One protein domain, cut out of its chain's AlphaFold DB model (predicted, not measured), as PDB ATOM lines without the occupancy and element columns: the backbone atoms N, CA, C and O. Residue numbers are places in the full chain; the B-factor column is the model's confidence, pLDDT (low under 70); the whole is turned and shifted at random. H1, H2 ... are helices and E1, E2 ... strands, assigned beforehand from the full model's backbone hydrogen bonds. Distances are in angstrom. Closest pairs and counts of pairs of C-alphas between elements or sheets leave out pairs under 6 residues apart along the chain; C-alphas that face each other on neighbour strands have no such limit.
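Overview. This is residues 56 to 132 of the 151 residues of the protein "Type IV pilus assembly protein PilA" of Acetoanaerobium noterae (UniProt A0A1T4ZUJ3). A small antiparallel sheet of three strands, E1, E2 and E3, is covered on one face by one long helix, H1, which runs slantwise over the three strands. A shorter helix, H2, packs steeply on part of H1 near the E1 edge and only grazes the sheet; a long loop, residues 95 to 110, leads from H2 back to E1. The printed part has 77 residues with two named helices and three named strands, in the order H1, H2, E1, E2, E3, and its class is mixed, helices and strands. The sheet's order is E1, E2, E3. The whole is compact, with a radius of gyration of the C-alphas of 12.0 A, and spans 37 by 30 by 17 A.

Arrangement. Strands E1, residues 111 to 115, E2, residues 118 to 123, and E3, residues 126 to 129, form a meander, each strand the antiparallel neighbour of the one before. E1 and E2 are a hairpin, with directions at 156 degrees; N 113 and O 120 are 2.8 A apart, within hydrogen-bond range. E2 and E3 are a hairpin at 160 degrees, with N 128 and O 121 at 2.8 A, also within hydrogen-bond range. The edge strands E1 and E3 are apart. Helix H1, residues 56 to 76, is on the sheet, at a height over the sheet of 8.1 A, in two layers, a helix on one face of a sheet. It lies over E1, E2 and E3 and runs slantwise to the strands, at 37 degrees to E2 on the local plane. The closest C-alphas of H1 and E2 are those of Ala 66 and Ala 119, 5.0 A apart. Helix H2, residues 84 to 94, touches H1, which meets it with residues 65 to 72 alone, at a steep tilt of 65 degrees, opposite ways; their closest C-alphas, of Ala 69 and Leu 87, are 6.7 A apart. H2 only grazes the sheet, with its residues 84 to 91. In H1 and H2 every O i to N i+4 pair is within hydrogen-bond range.

Along the chain. E1 is 13.4 A long from first to last C-alpha, E2 16.7 A and E3 9.9 A; E3 ends at C-alpha 129, (-24.111, 31.775, -4.627). H1 is 30.1 A long and begins at C-alpha 56, (-18.813, 25.042, -16.049). H2 is 15.4 A long and begins at C-alpha 84, (-12.287, 43.505, 0.556).

Size, cuts and confidence. The two C-alphas farthest apart, those of Thr 78 and Lys 106, are 37.2 A apart. The printed part has no cut. The link from H2 to E1 is long, with 16 residues. Mean pLDDT of the printed part is 71.6; residues 77 to 82, residue 107 and residues 111 to 132 are under 70.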
ATOM      1  N   LYS A  56     -19.020  25.992 -17.153       76.19
ATOM      2  CA  LYS A  56     -18.813  25.042 -16.049       76.19
ATOM      3  C   LYS A  56     -17.490  25.285 -15.318       76.19
ATOM      4  O   LYS A  56     -17.425  25.163 -14.095       76.19
ATOM      5  N   THR A  57     -16.439  25.629 -16.056       79.00
ATOM      6  CA  THR A  57     -15.128  25.951 -15.479       79.00
ATOM      7  C   THR A  57     -15.174  27.244 -14.669       79.00
ATOM      8  O   THR A  57     -14.620  27.297 -13.567       79.00
ATOM      9  N   ASP A  58     -15.896  28.255 -15.149       78.31
ATOM     10  CA  ASP A  58     -16.087  29.513 -14.427       78.31
ATOM     11  C   ASP A  58     -16.907  29.315 -13.152       78.31
ATOM     12  O   ASP A  58     -16.524  29.816 -12.097       78.31
ATOM     13  N   ALA A  59     -17.960  28.496 -13.203       74.06
ATOM     14  CA  ALA A  59     -18.735  28.131 -12.021       74.06
ATOM     15  C   ALA A  59     -17.878  27.398 -10.972       74.06
ATOM     16  O   ALA A  59     -17.918  27.726  -9.787       74.06
ATOM     17  N   SER A  60     -17.047  26.440 -11.398       76.69
ATOM     18  CA  SER A  60     -16.101  25.754 -10.506       76.69
ATOM     19  C   SER A  60     -15.094  26.731  -9.882       76.69
ATOM     20  O   SER A  60     -14.808  26.648  -8.687       76.69
ATOM     21  N   THR A  61     -14.580  27.677 -10.671       81.12
ATOM     22  CA  THR A  61     -13.682  28.738 -10.184       81.12
ATOM     23  C   THR A  61     -14.380  29.615  -9.147       81.12
ATOM     24  O   THR A  61     -13.816  29.882  -8.089       81.12
ATOM     25  N   ALA A  62     -15.632  30.004  -9.394       74.00
ATOM     26  CA  ALA A  62     -16.418  30.803  -8.464       74.00
ATOM     27  C   ALA A  62     -16.656  30.079  -7.125       74.00
ATOM     28  O   ALA A  62     -16.495  30.680  -6.066       74.00
ATOM     29  N   VAL A  63     -16.949  28.775  -7.142       76.75
ATOM     30  CA  VAL A  63     -17.086  27.971  -5.913       76.75
ATOM     31  C   VAL A  63     -15.770  27.909  -5.132       76.75
ATOM     32  O   VAL A  63     -15.770  28.050  -3.907       76.75
ATOM     33  N   GLN A  64     -14.639  27.735  -5.822       80.94
ATOM     34  CA  GLN A  64     -13.320  27.759  -5.181       80.94
ATOM     35  C   GLN A  64     -13.046  29.118  -4.536       80.94
ATOM     36  O   GLN A  64     -12.623  29.171  -3.383       80.94
ATOM     37  N   LEU A  65     -13.358  30.212  -5.232       79.19
ATOM     38  CA  LEU A  65     -13.202  31.568  -4.711       79.19
ATOM     39  C   LEU A  65     -14.084  31.839  -3.495       79.19
ATOM     40  O   LEU A  65     -13.596  32.391  -2.512       79.19
ATOM     41  N   ALA A  66     -15.341  31.397  -3.523       73.44
ATOM     42  CA  ALA A  66     -16.231  31.480  -2.372       73.44
ATOM     43  C   ALA A  66     -15.653  30.718  -1.170       73.44
ATOM     44  O   ALA A  66     -15.604  31.242  -0.063       73.44
ATOM     45  N   SER A  67     -15.138  29.504  -1.396       78.06
ATOM     46  CA  SER A  67     -14.514  28.705  -0.339       78.06
ATOM     47  C   SER A  67     -13.242  29.342   0.222       78.06
ATOM     48  O   SER A  67     -13.031  29.292   1.431       78.06
ATOM     49  N   ILE A  68     -12.391  29.931  -0.622       82.25
ATOM     50  CA  ILE A  68     -11.191  30.660  -0.182       82.25
ATOM     51  C   ILE A  68     -11.606  31.851   0.679       82.25
ATOM     52  O   ILE A  68     -11.038  32.080   1.744       82.25
ATOM     53  N   ALA A  69     -12.617  32.589   0.234       78.50
ATOM     54  CA  ALA A  69     -13.063  33.789   0.908       78.50
ATOM     55  C   ALA A  69     -13.749  33.503   2.251       78.50
ATOM     56  O   ALA A  69     -13.524  34.230   3.215       78.50
ATOM     57  N   GLU A  70     -14.510  32.412   2.352       75.81
ATOM     58  CA  GLU A  70     -15.061  31.928   3.620       75.81
ATOM     59  C   GLU A  70     -13.974  31.469   4.593       75.81
ATOM     60  O   GLU A  70     -14.002  31.863   5.758       75.81
ATOM     61  N   THR A  71     -12.990  30.685   4.138       82.06
ATOM     62  CA  THR A  71     -11.863  30.271   4.991       82.06
ATOM     63  C   THR A  71     -11.095  31.491   5.491       82.06
ATOM     64  O   THR A  71     -10.847  31.614   6.689       82.06
ATOM     65  N   TRP A  72     -10.806  32.444   4.602       81.81
ATOM     66  CA  TRP A  72     -10.146  33.695   4.965       81.81
ATOM     67  C   TRP A  72     -10.963  34.500   5.981       81.81
ATOM     68  O   TRP A  72     -10.409  35.037   6.940       81.81
ATOM     69  N   TYR A  73     -12.285  34.554   5.817       77.94
ATOM     70  CA  TYR A  73     -13.176  35.204   6.772       77.94
ATOM     71  C   TYR A  73     -13.165  34.525   8.141       77.94
ATOM     72  O   TYR A  73     -13.115  35.220   9.149       77.94
ATOM     73  N   LEU A  74     -13.171  33.191   8.200       80.81
ATOM     74  CA  LEU A  74     -13.095  32.449   9.462       80.81
ATOM     75  C   LEU A  74     -11.760  32.681  10.182       80.81
ATOM     76  O   LEU A  74     -11.763  32.888  11.396       80.81
ATOM     77  N   GLU A  75     -10.647  32.709   9.448       81.56
ATOM     78  CA  GLU A  75      -9.315  33.012   9.990       81.56
ATOM     79  C   GLU A  75      -9.210  34.452  10.515       81.56
ATOM     80  O   GLU A  75      -8.571  34.700  11.536       81.56
ATOM     81  N   ASN A  76      -9.865  35.405   9.843       76.94
ATOM     82  CA  ASN A  76      -9.775  36.835  10.151       76.94
ATOM     83  C   ASN A  76     -10.989  37.376  10.926       76.94
ATOM     84  O   ASN A  76     -11.079  38.582  11.155       76.94
ATOM     85  N   LYS A  77     -11.896  36.501  11.386       66.56
ATOM     86  CA  LYS A  77     -13.162  36.841  12.069       66.56
ATOM     87  C   LYS A  77     -12.983  37.699  13.328       66.56
ATOM     88  O   LYS A  77     -13.916  38.362  13.768       66.56
ATOM     89  N   THR A  78     -11.795  37.683  13.923       58.81
ATOM     90  CA  THR A  78     -11.435  38.477  15.107       58.81
ATOM     91  C   THR A  78     -11.079  39.932  14.786       58.81
ATOM     92  O   THR A  78     -10.960  40.741  15.705       58.81
ATOM     93  N   SER A  79     -10.921  40.284  13.506       59.19
ATOM     94  CA  SER A  79     -10.618  41.642  13.053       59.19
ATOM     95  C   SER A  79     -11.910  42.401  12.749       59.19
ATOM     96  O   SER A  79     -12.677  42.020  11.872       59.19
ATOM     97  N   SER A  80     -12.138  43.504  13.456       56.09
ATOM     98  CA  SER A  80     -13.380  44.296  13.475       56.09
ATOM     99  C   SER A  80     -13.777  44.959  12.145       56.09
ATOM    100  O   SER A  80     -14.791  45.647  12.081       56.09
ATOM    101  N   THR A  81     -12.979  44.796  11.092       56.16
ATOM    102  CA  THR A  81     -13.184  45.417   9.782       56.16
ATOM    103  C   THR A  81     -12.874  44.406   8.688       56.16
ATOM    104  O   THR A  81     -11.717  44.022   8.495       56.16
ATOM    105  N   PHE A  82     -13.912  43.987   7.972       63.84
ATOM    106  CA  PHE A  82     -13.774  43.163   6.783       63.84
ATOM    107  C   PHE A  82     -13.268  44.033   5.624       63.84
ATOM    108  O   PHE A  82     -13.977  44.918   5.150       63.84
ATOM    109  N   ASP A  83     -12.023  43.812   5.208       70.19
ATOM    110  CA  ASP A  83     -11.380  44.575   4.138       70.19
ATOM    111  C   ASP A  83     -11.343  43.747   2.847       70.19
ATOM    112  O   ASP A  83     -10.590  42.775   2.723       70.19
ATOM    113  N   VAL A  84     -12.166  44.150   1.874       70.88
ATOM    114  CA  VAL A  84     -12.287  43.505   0.556       70.88
ATOM    115  C   VAL A  84     -10.959  43.545  -0.219       70.88
ATOM    116  O   VAL A  84     -10.674  42.635  -1.002       70.88
ATOM    117  N   SER A  85     -10.102  44.545   0.030       76.38
ATOM    118  CA  SER A  85      -8.783  44.639  -0.607       76.38
ATOM    119  C   SER A  85      -7.862  43.516  -0.134       76.38
ATOM    120  O   SER A  85      -7.234  42.846  -0.951       76.38
ATOM    121  N   LYS A  86      -7.838  43.238   1.177       80.31
ATOM    122  CA  LYS A  86      -7.006  42.165   1.749       80.31
ATOM    123  C   LYS A  86      -7.456  40.781   1.301       80.31
ATOM    124  O   LYS A  86      -6.617  39.910   1.077       80.31
ATOM    125  N   LEU A  87      -8.765  40.585   1.139       77.75
ATOM    126  CA  LEU A  87      -9.304  39.361   0.555       77.75
ATOM    127  C   LEU A  87      -8.846  39.195  -0.901       77.75
ATOM    128  O   LEU A  87      -8.397  38.117  -1.289       77.75
ATOM    129  N   THR A  88      -8.918  40.262  -1.697       78.88
ATOM    130  CA  THR A  88      -8.475  40.248  -3.100       78.88
ATOM    131  C   THR A  88      -6.982  39.923  -3.209       78.88
ATOM    132  O   THR A  88      -6.584  39.095  -4.031       78.88
ATOM    133  N   ASP A  89      -6.152  40.494  -2.335       83.88
ATOM    134  CA  ASP A  89      -4.717  40.195  -2.267       83.88
ATOM    135  C   ASP A  89      -4.440  38.753  -1.827       83.88
ATOM    136  O   ASP A  89      -3.542  38.091  -2.359       83.88
ATOM    137  N   HIS A  90      -5.229  38.227  -0.885       82.56
ATOM    138  CA  HIS A  90      -5.134  36.832  -0.470       82.56
ATOM    139  C   HIS A  90      -5.475  35.880  -1.624       82.56
ATOM    140  O   HIS A  90      -4.720  34.944  -1.886       82.56
ATOM    141  N   ILE A  91      -6.550  36.156  -2.366       82.94
ATOM    142  CA  ILE A  91      -6.922  35.397  -3.566       82.94
ATOM    143  C   ILE A  91      -5.780  35.431  -4.588       82.94
ATOM    144  O   ILE A  91      -5.342  34.373  -5.035       82.94
ATOM    145  N   LYS A  92      -5.215  36.607  -4.899       84.50
ATOM    146  CA  LYS A  92      -4.048  36.713  -5.796       84.50
ATOM    147  C   LYS A  92      -2.900  35.832  -5.329       84.50
ATOM    148  O   LYS A  92      -2.320  35.114  -6.135       84.50
ATOM    149  N   LYS A  93      -2.578  35.845  -4.034       85.44
ATOM    150  CA  LYS A  93      -1.500  35.021  -3.473       85.44
ATOM    151  C   LYS A  93      -1.758  33.521  -3.661       85.44
ATOM    152  O   LYS A  93      -0.833  32.809  -4.043       85.44
ATOM    153  N   VAL A  94      -2.990  33.056  -3.439       84.94
ATOM    154  CA  VAL A  94      -3.387  31.651  -3.664       84.94
ATOM    155  C   VAL A  94      -3.237  31.259  -5.138       84.94
ATOM    156  O   VAL A  94      -2.789  30.156  -5.437       84.94
ATOM    157  N   TYR A  95      -3.522  32.182  -6.057       83.19
ATOM    158  CA  TYR A  95      -3.386  31.983  -7.502       83.19
ATOM    159  C   TYR A  95      -1.995  32.341  -8.061       83.19
ATOM    160  O   TYR A  95      -1.834  32.472  -9.271       83.19
ATOM    161  N   GLY A  96      -0.959  32.481  -7.226       84.56
ATOM    162  CA  GLY A  96       0.414  32.718  -7.702       84.56
ATOM    163  C   GLY A  96       0.696  34.152  -8.170       84.56
ATOM    164  O   GLY A  96       1.577  34.377  -8.992       84.56
ATOM    165  N   GLY A  97      -0.044  35.128  -7.648       80.25
ATOM    166  CA  GLY A  97       0.108  36.557  -7.935       80.25
ATOM    167  C   GLY A  97      -0.758  37.076  -9.085       80.25
ATOM    168  O   GLY A  97      -0.665  38.257  -9.415       80.25
ATOM    169  N   ILE A  98      -1.604  36.231  -9.681       77.81
ATOM    170  CA  ILE A  98      -2.516  36.595 -10.773       77.81
ATOM    171  C   ILE A  98      -3.979  36.528 -10.329       77.81
ATOM    172  O   ILE A  98      -4.349  35.725  -9.475       77.81
ATOM    173  N   GLU A  99      -4.823  37.377 -10.916       77.50
ATOM    174  CA  GLU A  99      -6.273  37.302 -10.715       77.50
ATOM    175  C   GLU A  99      -6.865  36.186 -11.586       77.50
ATOM    176  O   GLU A  99      -6.537  36.105 -12.777       77.50
ATOM    177  N   PRO A 100      -7.744  35.331 -11.035       80.75
ATOM    178  CA  PRO A 100      -8.451  34.342 -11.831       80.75
ATOM    179  C   PRO A 100      -9.347  35.054 -12.849       80.75
ATOM    180  O   PRO A 100     -10.131  35.945 -12.513       80.75
ATOM    181  N   LYS A 101      -9.214  34.648 -14.110       82.12
ATOM    182  CA  LYS A 101      -9.987  35.170 -15.238       82.12
ATOM    183  C   LYS A 101     -11.032  34.157 -15.677       82.12
ATOM    184  O   LYS A 101     -10.794  32.951 -15.612       82.12
ATOM    185  N   SER A 102     -12.154  34.661 -16.167       79.12
ATOM    186  CA  SER A 102     -13.191  33.848 -16.788       79.12
ATOM    187  C   SER A 102     -12.710  33.262 -18.118       79.12
ATOM    188  O   SER A 102     -12.037  33.917 -18.919       79.12
ATOM    189  N   GLN A 103     -13.057  31.996 -18.342       79.12
ATOM    190  CA  GLN A 103     -12.831  31.292 -19.598       79.12
ATOM    191  C   GLN A 103     -13.972  31.510 -20.596       79.12
ATOM    192  O   GLN A 103     -13.748  31.364 -21.800       79.12
ATOM    193  N   TYR A 104     -15.176  31.850 -20.121       76.69
ATOM    194  CA  TYR A 104     -16.333  32.174 -20.957       76.69
ATOM    195  C   TYR A 104     -16.323  33.645 -21.405       76.69
ATOM    196  O   TYR A 104     -16.295  33.932 -22.602       76.69
ATOM    197  N   LEU A 105     -16.254  34.581 -20.456       73.94
ATOM    198  CA  LEU A 105     -16.112  36.016 -20.694       73.94
ATOM    199  C   LEU A 105     -14.627  36.387 -20.692       73.94
ATOM    200  O   LEU A 105     -14.035  36.681 -19.652       73.94
ATOM    201  N   LYS A 106     -14.017  36.358 -21.883       74.75
ATOM    202  CA  LYS A 106     -12.596  36.682 -22.067       74.75
ATOM    203  C   LYS A 106     -12.224  37.989 -21.360       74.75
ATOM    204  O   LYS A 106     -12.877  39.013 -21.541       74.75
ATOM    205  N   ASP A 107     -11.143  37.922 -20.585       67.69
ATOM    206  CA  ASP A 107     -10.538  39.042 -19.856       67.69
ATOM    207  C   ASP A 107     -11.404  39.694 -18.769       67.69
ATOM    208  O   ASP A 107     -11.034  40.741 -18.236       67.69
ATOM    209  N   LYS A 108     -12.503  39.051 -18.360       75.88
ATOM    210  CA  LYS A 108     -13.256  39.447 -17.167       75.88
ATOM    211  C   LYS A 108     -12.743  38.701 -15.937       75.88
ATOM    212  O   LYS A 108     -12.422  37.513 -16.001       75.88
ATOM    213  N   THR A 109     -12.650  39.414 -14.820       72.62
ATOM    214  CA  THR A 109     -12.199  38.886 -13.528       72.62
ATOM    215  C   THR A 109     -13.382  38.686 -12.588       72.62
ATOM    216  O   THR A 109     -14.416  39.349 -12.700       72.62
ATOM    217  N   PHE A 110     -13.241  37.736 -11.667       75.50
ATOM    218  CA  PHE A 110     -14.257  37.459 -10.656       75.50
ATOM    219  C   PHE A 110     -14.174  38.490  -9.522       75.50
ATOM    220  O   PHE A 110     -13.101  38.732  -8.975       75.50
ATOM    221  N   SER A 111     -15.311  39.066  -9.135       69.44
ATOM    222  CA  SER A 111     -15.441  39.959  -7.980       69.44
ATOM    223  C   SER A 111     -16.041  39.194  -6.806       69.44
ATOM    224  O   SER A 111     -17.170  38.718  -6.892       69.44
ATOM    225  N   VAL A 112     -15.304  39.057  -5.706       67.75
ATOM    226  CA  VAL A 112     -15.770  38.328  -4.517       67.75
ATOM    227  C   VAL A 112     -16.243  39.316  -3.455       67.75
ATOM    228  O   VAL A 112     -15.526  40.246  -3.100       67.75
ATOM    229  N   SER A 113     -17.443  39.096  -2.928       65.69
ATOM    230  CA  SER A 113     -18.029  39.865  -1.828       65.69
ATOM    231  C   SER A 113     -18.425  38.926  -0.692       65.69
ATOM    232  O   SER A 113     -18.846  37.798  -0.945       65.69
ATOM    233  N   LEU A 114     -18.285  39.369   0.556       64.81
ATOM    234  CA  LEU A 114     -18.827  38.653   1.710       64.81
ATOM    235  C   LEU A 114     -19.801  39.545   2.451       64.81
ATOM    236  O   LEU A 114     -19.478  40.688   2.764       64.81
ATOM    237  N   ASN A 115     -20.944  38.968   2.794       65.56
ATOM    238  CA  ASN A 115     -21.882  39.530   3.751       65.56
ATOM    239  C   ASN A 115     -22.157  38.458   4.809       65.56
ATOM    240  O   ASN A 115     -22.555  37.346   4.466       65.56
ATOM    241  N   ASP A 116     -21.873  38.770   6.075       61.31
ATOM    242  CA  ASP A 116     -22.172  37.929   7.244       61.31
ATOM    243  C   ASP A 116     -21.777  36.444   7.107       61.31
ATOM    244  O   ASP A 116     -22.532  35.532   7.441       61.31
ATOM    245  N   GLY A 117     -20.564  36.187   6.605       60.81
ATOM    246  CA  GLY A 117     -20.007  34.835   6.476       60.81
ATOM    247  C   GLY A 117     -20.475  34.045   5.251       60.81
ATOM    248  O   GLY A 117     -20.036  32.911   5.079       60.81
ATOM    249  N   LYS A 118     -21.304  34.634   4.380       62.72
ATOM    250  CA  LYS A 118     -21.648  34.074   3.067       62.72
ATOM    251  C   LYS A 118     -20.841  34.760   1.972       62.72
ATOM    252  O   LYS A 118     -20.938  35.977   1.798       62.72
ATOM    253  N   ALA A 119     -20.062  33.986   1.218       65.50
ATOM    254  CA  ALA A 119     -19.345  34.494   0.056       65.50
ATOM    255  C   ALA A 119     -20.235  34.465  -1.195       65.50
ATOM    256  O   ALA A 119     -20.813  33.439  -1.547       65.50
ATOM    257  N   THR A 120     -20.321  35.605  -1.878       61.97
ATOM    258  CA  THR A 120     -20.963  35.760  -3.189       61.97
ATOM    259  C   THR A 120     -19.897  36.149  -4.200       61.97
ATOM    260  O   THR A 120     -19.193  37.146  -4.011       61.97
ATOM    261  N   VAL A 121     -19.772  35.376  -5.276       64.62
ATOM    262  CA  VAL A 121     -18.819  35.653  -6.357       64.62
ATOM    263  C   VAL A 121     -19.594  36.145  -7.567       64.62
ATOM    264  O   VAL A 121     -20.522  35.482  -8.012       64.62
ATOM    265  N   LYS A 122     -19.222  37.305  -8.102       66.12
ATOM    266  CA  LYS A 122     -19.828  37.893  -9.296       66.12
ATOM    267  C   LYS A 122     -18.861  37.858 -10.470       66.12
ATOM    268  O   LYS A 122     -17.670  38.121 -10.310       66.12
ATOM    269  N   LEU A 123     -19.390  37.593 -11.654       54.97
ATOM    270  CA  LEU A 123     -18.723  37.813 -12.929       54.97
ATOM    271  C   LEU A 123     -19.617  38.751 -13.752       54.97
ATOM    272  O   LEU A 123     -20.614  38.314 -14.321       54.97
ATOM    273  N   GLU A 124     -19.301  40.050 -13.744       62.28
ATOM    274  CA  GLU A 124     -20.226  41.120 -14.166       62.28
ATOM    275  C   GLU A 124     -21.631  40.965 -13.551       62.28
ATOM    276  O   GLU A 124     -21.795  41.203 -12.356       62.28
ATOM    277  N   SER A 125     -22.627  40.563 -14.350       50.09
ATOM    278  CA  SER A 125     -24.032  40.416 -13.938       50.09
ATOM    279  C   SER A 125     -24.396  38.988 -13.510       50.09
ATOM    280  O   SER A 125     -25.538  38.735 -13.139       50.09
ATOM    281  N   ILE A 126     -23.454  38.041 -13.576       56.62
ATOM    282  CA  ILE A 126     -23.678  36.646 -13.185       56.62
ATOM    283  C   ILE A 126     -23.261  36.482 -11.725       56.62
ATOM    284  O   ILE A 126     -22.079  36.605 -11.395       56.62
ATOM    285  N   GLU A 127     -24.227  36.207 -10.850       57.56
ATOM    286  CA  GLU A 127     -23.990  35.932  -9.433       57.56
ATOM    287  C   GLU A 127     -23.913  34.425  -9.180       57.56
ATOM    288  O   GLU A 127     -24.819  33.667  -9.521       57.56
ATOM    289  N   PHE A 128     -22.830  33.990  -8.544       59.03
ATOM    290  CA  PHE A 128     -22.634  32.621  -8.088       59.03
ATOM    291  C   PHE A 128     -22.777  32.599  -6.560       59.03
ATOM    292  O   PHE A 128     -21.958  33.181  -5.839       59.03
ATOM    293  N   VAL A 129     -23.822  31.932  -6.062       54.09
ATOM    294  CA  VAL A 129     -24.111  31.775  -4.627       54.09
ATOM    295  C   VAL A 129     -23.895  30.315  -4.225       54.09
ATOM    296  O   VAL A 129     -24.391  29.400  -4.879       54.09
ATOM    297  N   LYS A 130     -23.145  30.090  -3.139       47.06
ATOM    298  CA  LYS A 130     -22.734  28.756  -2.661       47.06
ATOM    299  C   LYS A 130     -23.883  27.910  -2.076       47.06
ATOM    300  O   LYS A 130     -23.733  26.697  -1.960       47.06
ATOM    301  N   ASP A 131     -25.035  28.509  -1.767       48.12
ATOM    302  CA  ASP A 131     -26.172  27.876  -1.065       48.12
ATOM    303  C   ASP A 131     -27.028  26.912  -1.930       48.12
ATOM    304  O   ASP A 131     -28.246  26.838  -1.798       48.12
ATOM    305  N   GLY A 132     -26.388  26.089  -2.767       40.97
ATOM    306  CA  GLY A 132     -26.945  24.773  -3.101       40.97
ATOM    307  C   GLY A 132     -27.834  24.650  -4.337       40.97
ATOM    308  O   GLY A 132     -28.644  23.729  -4.380       40.97
TER     309      GLY A 132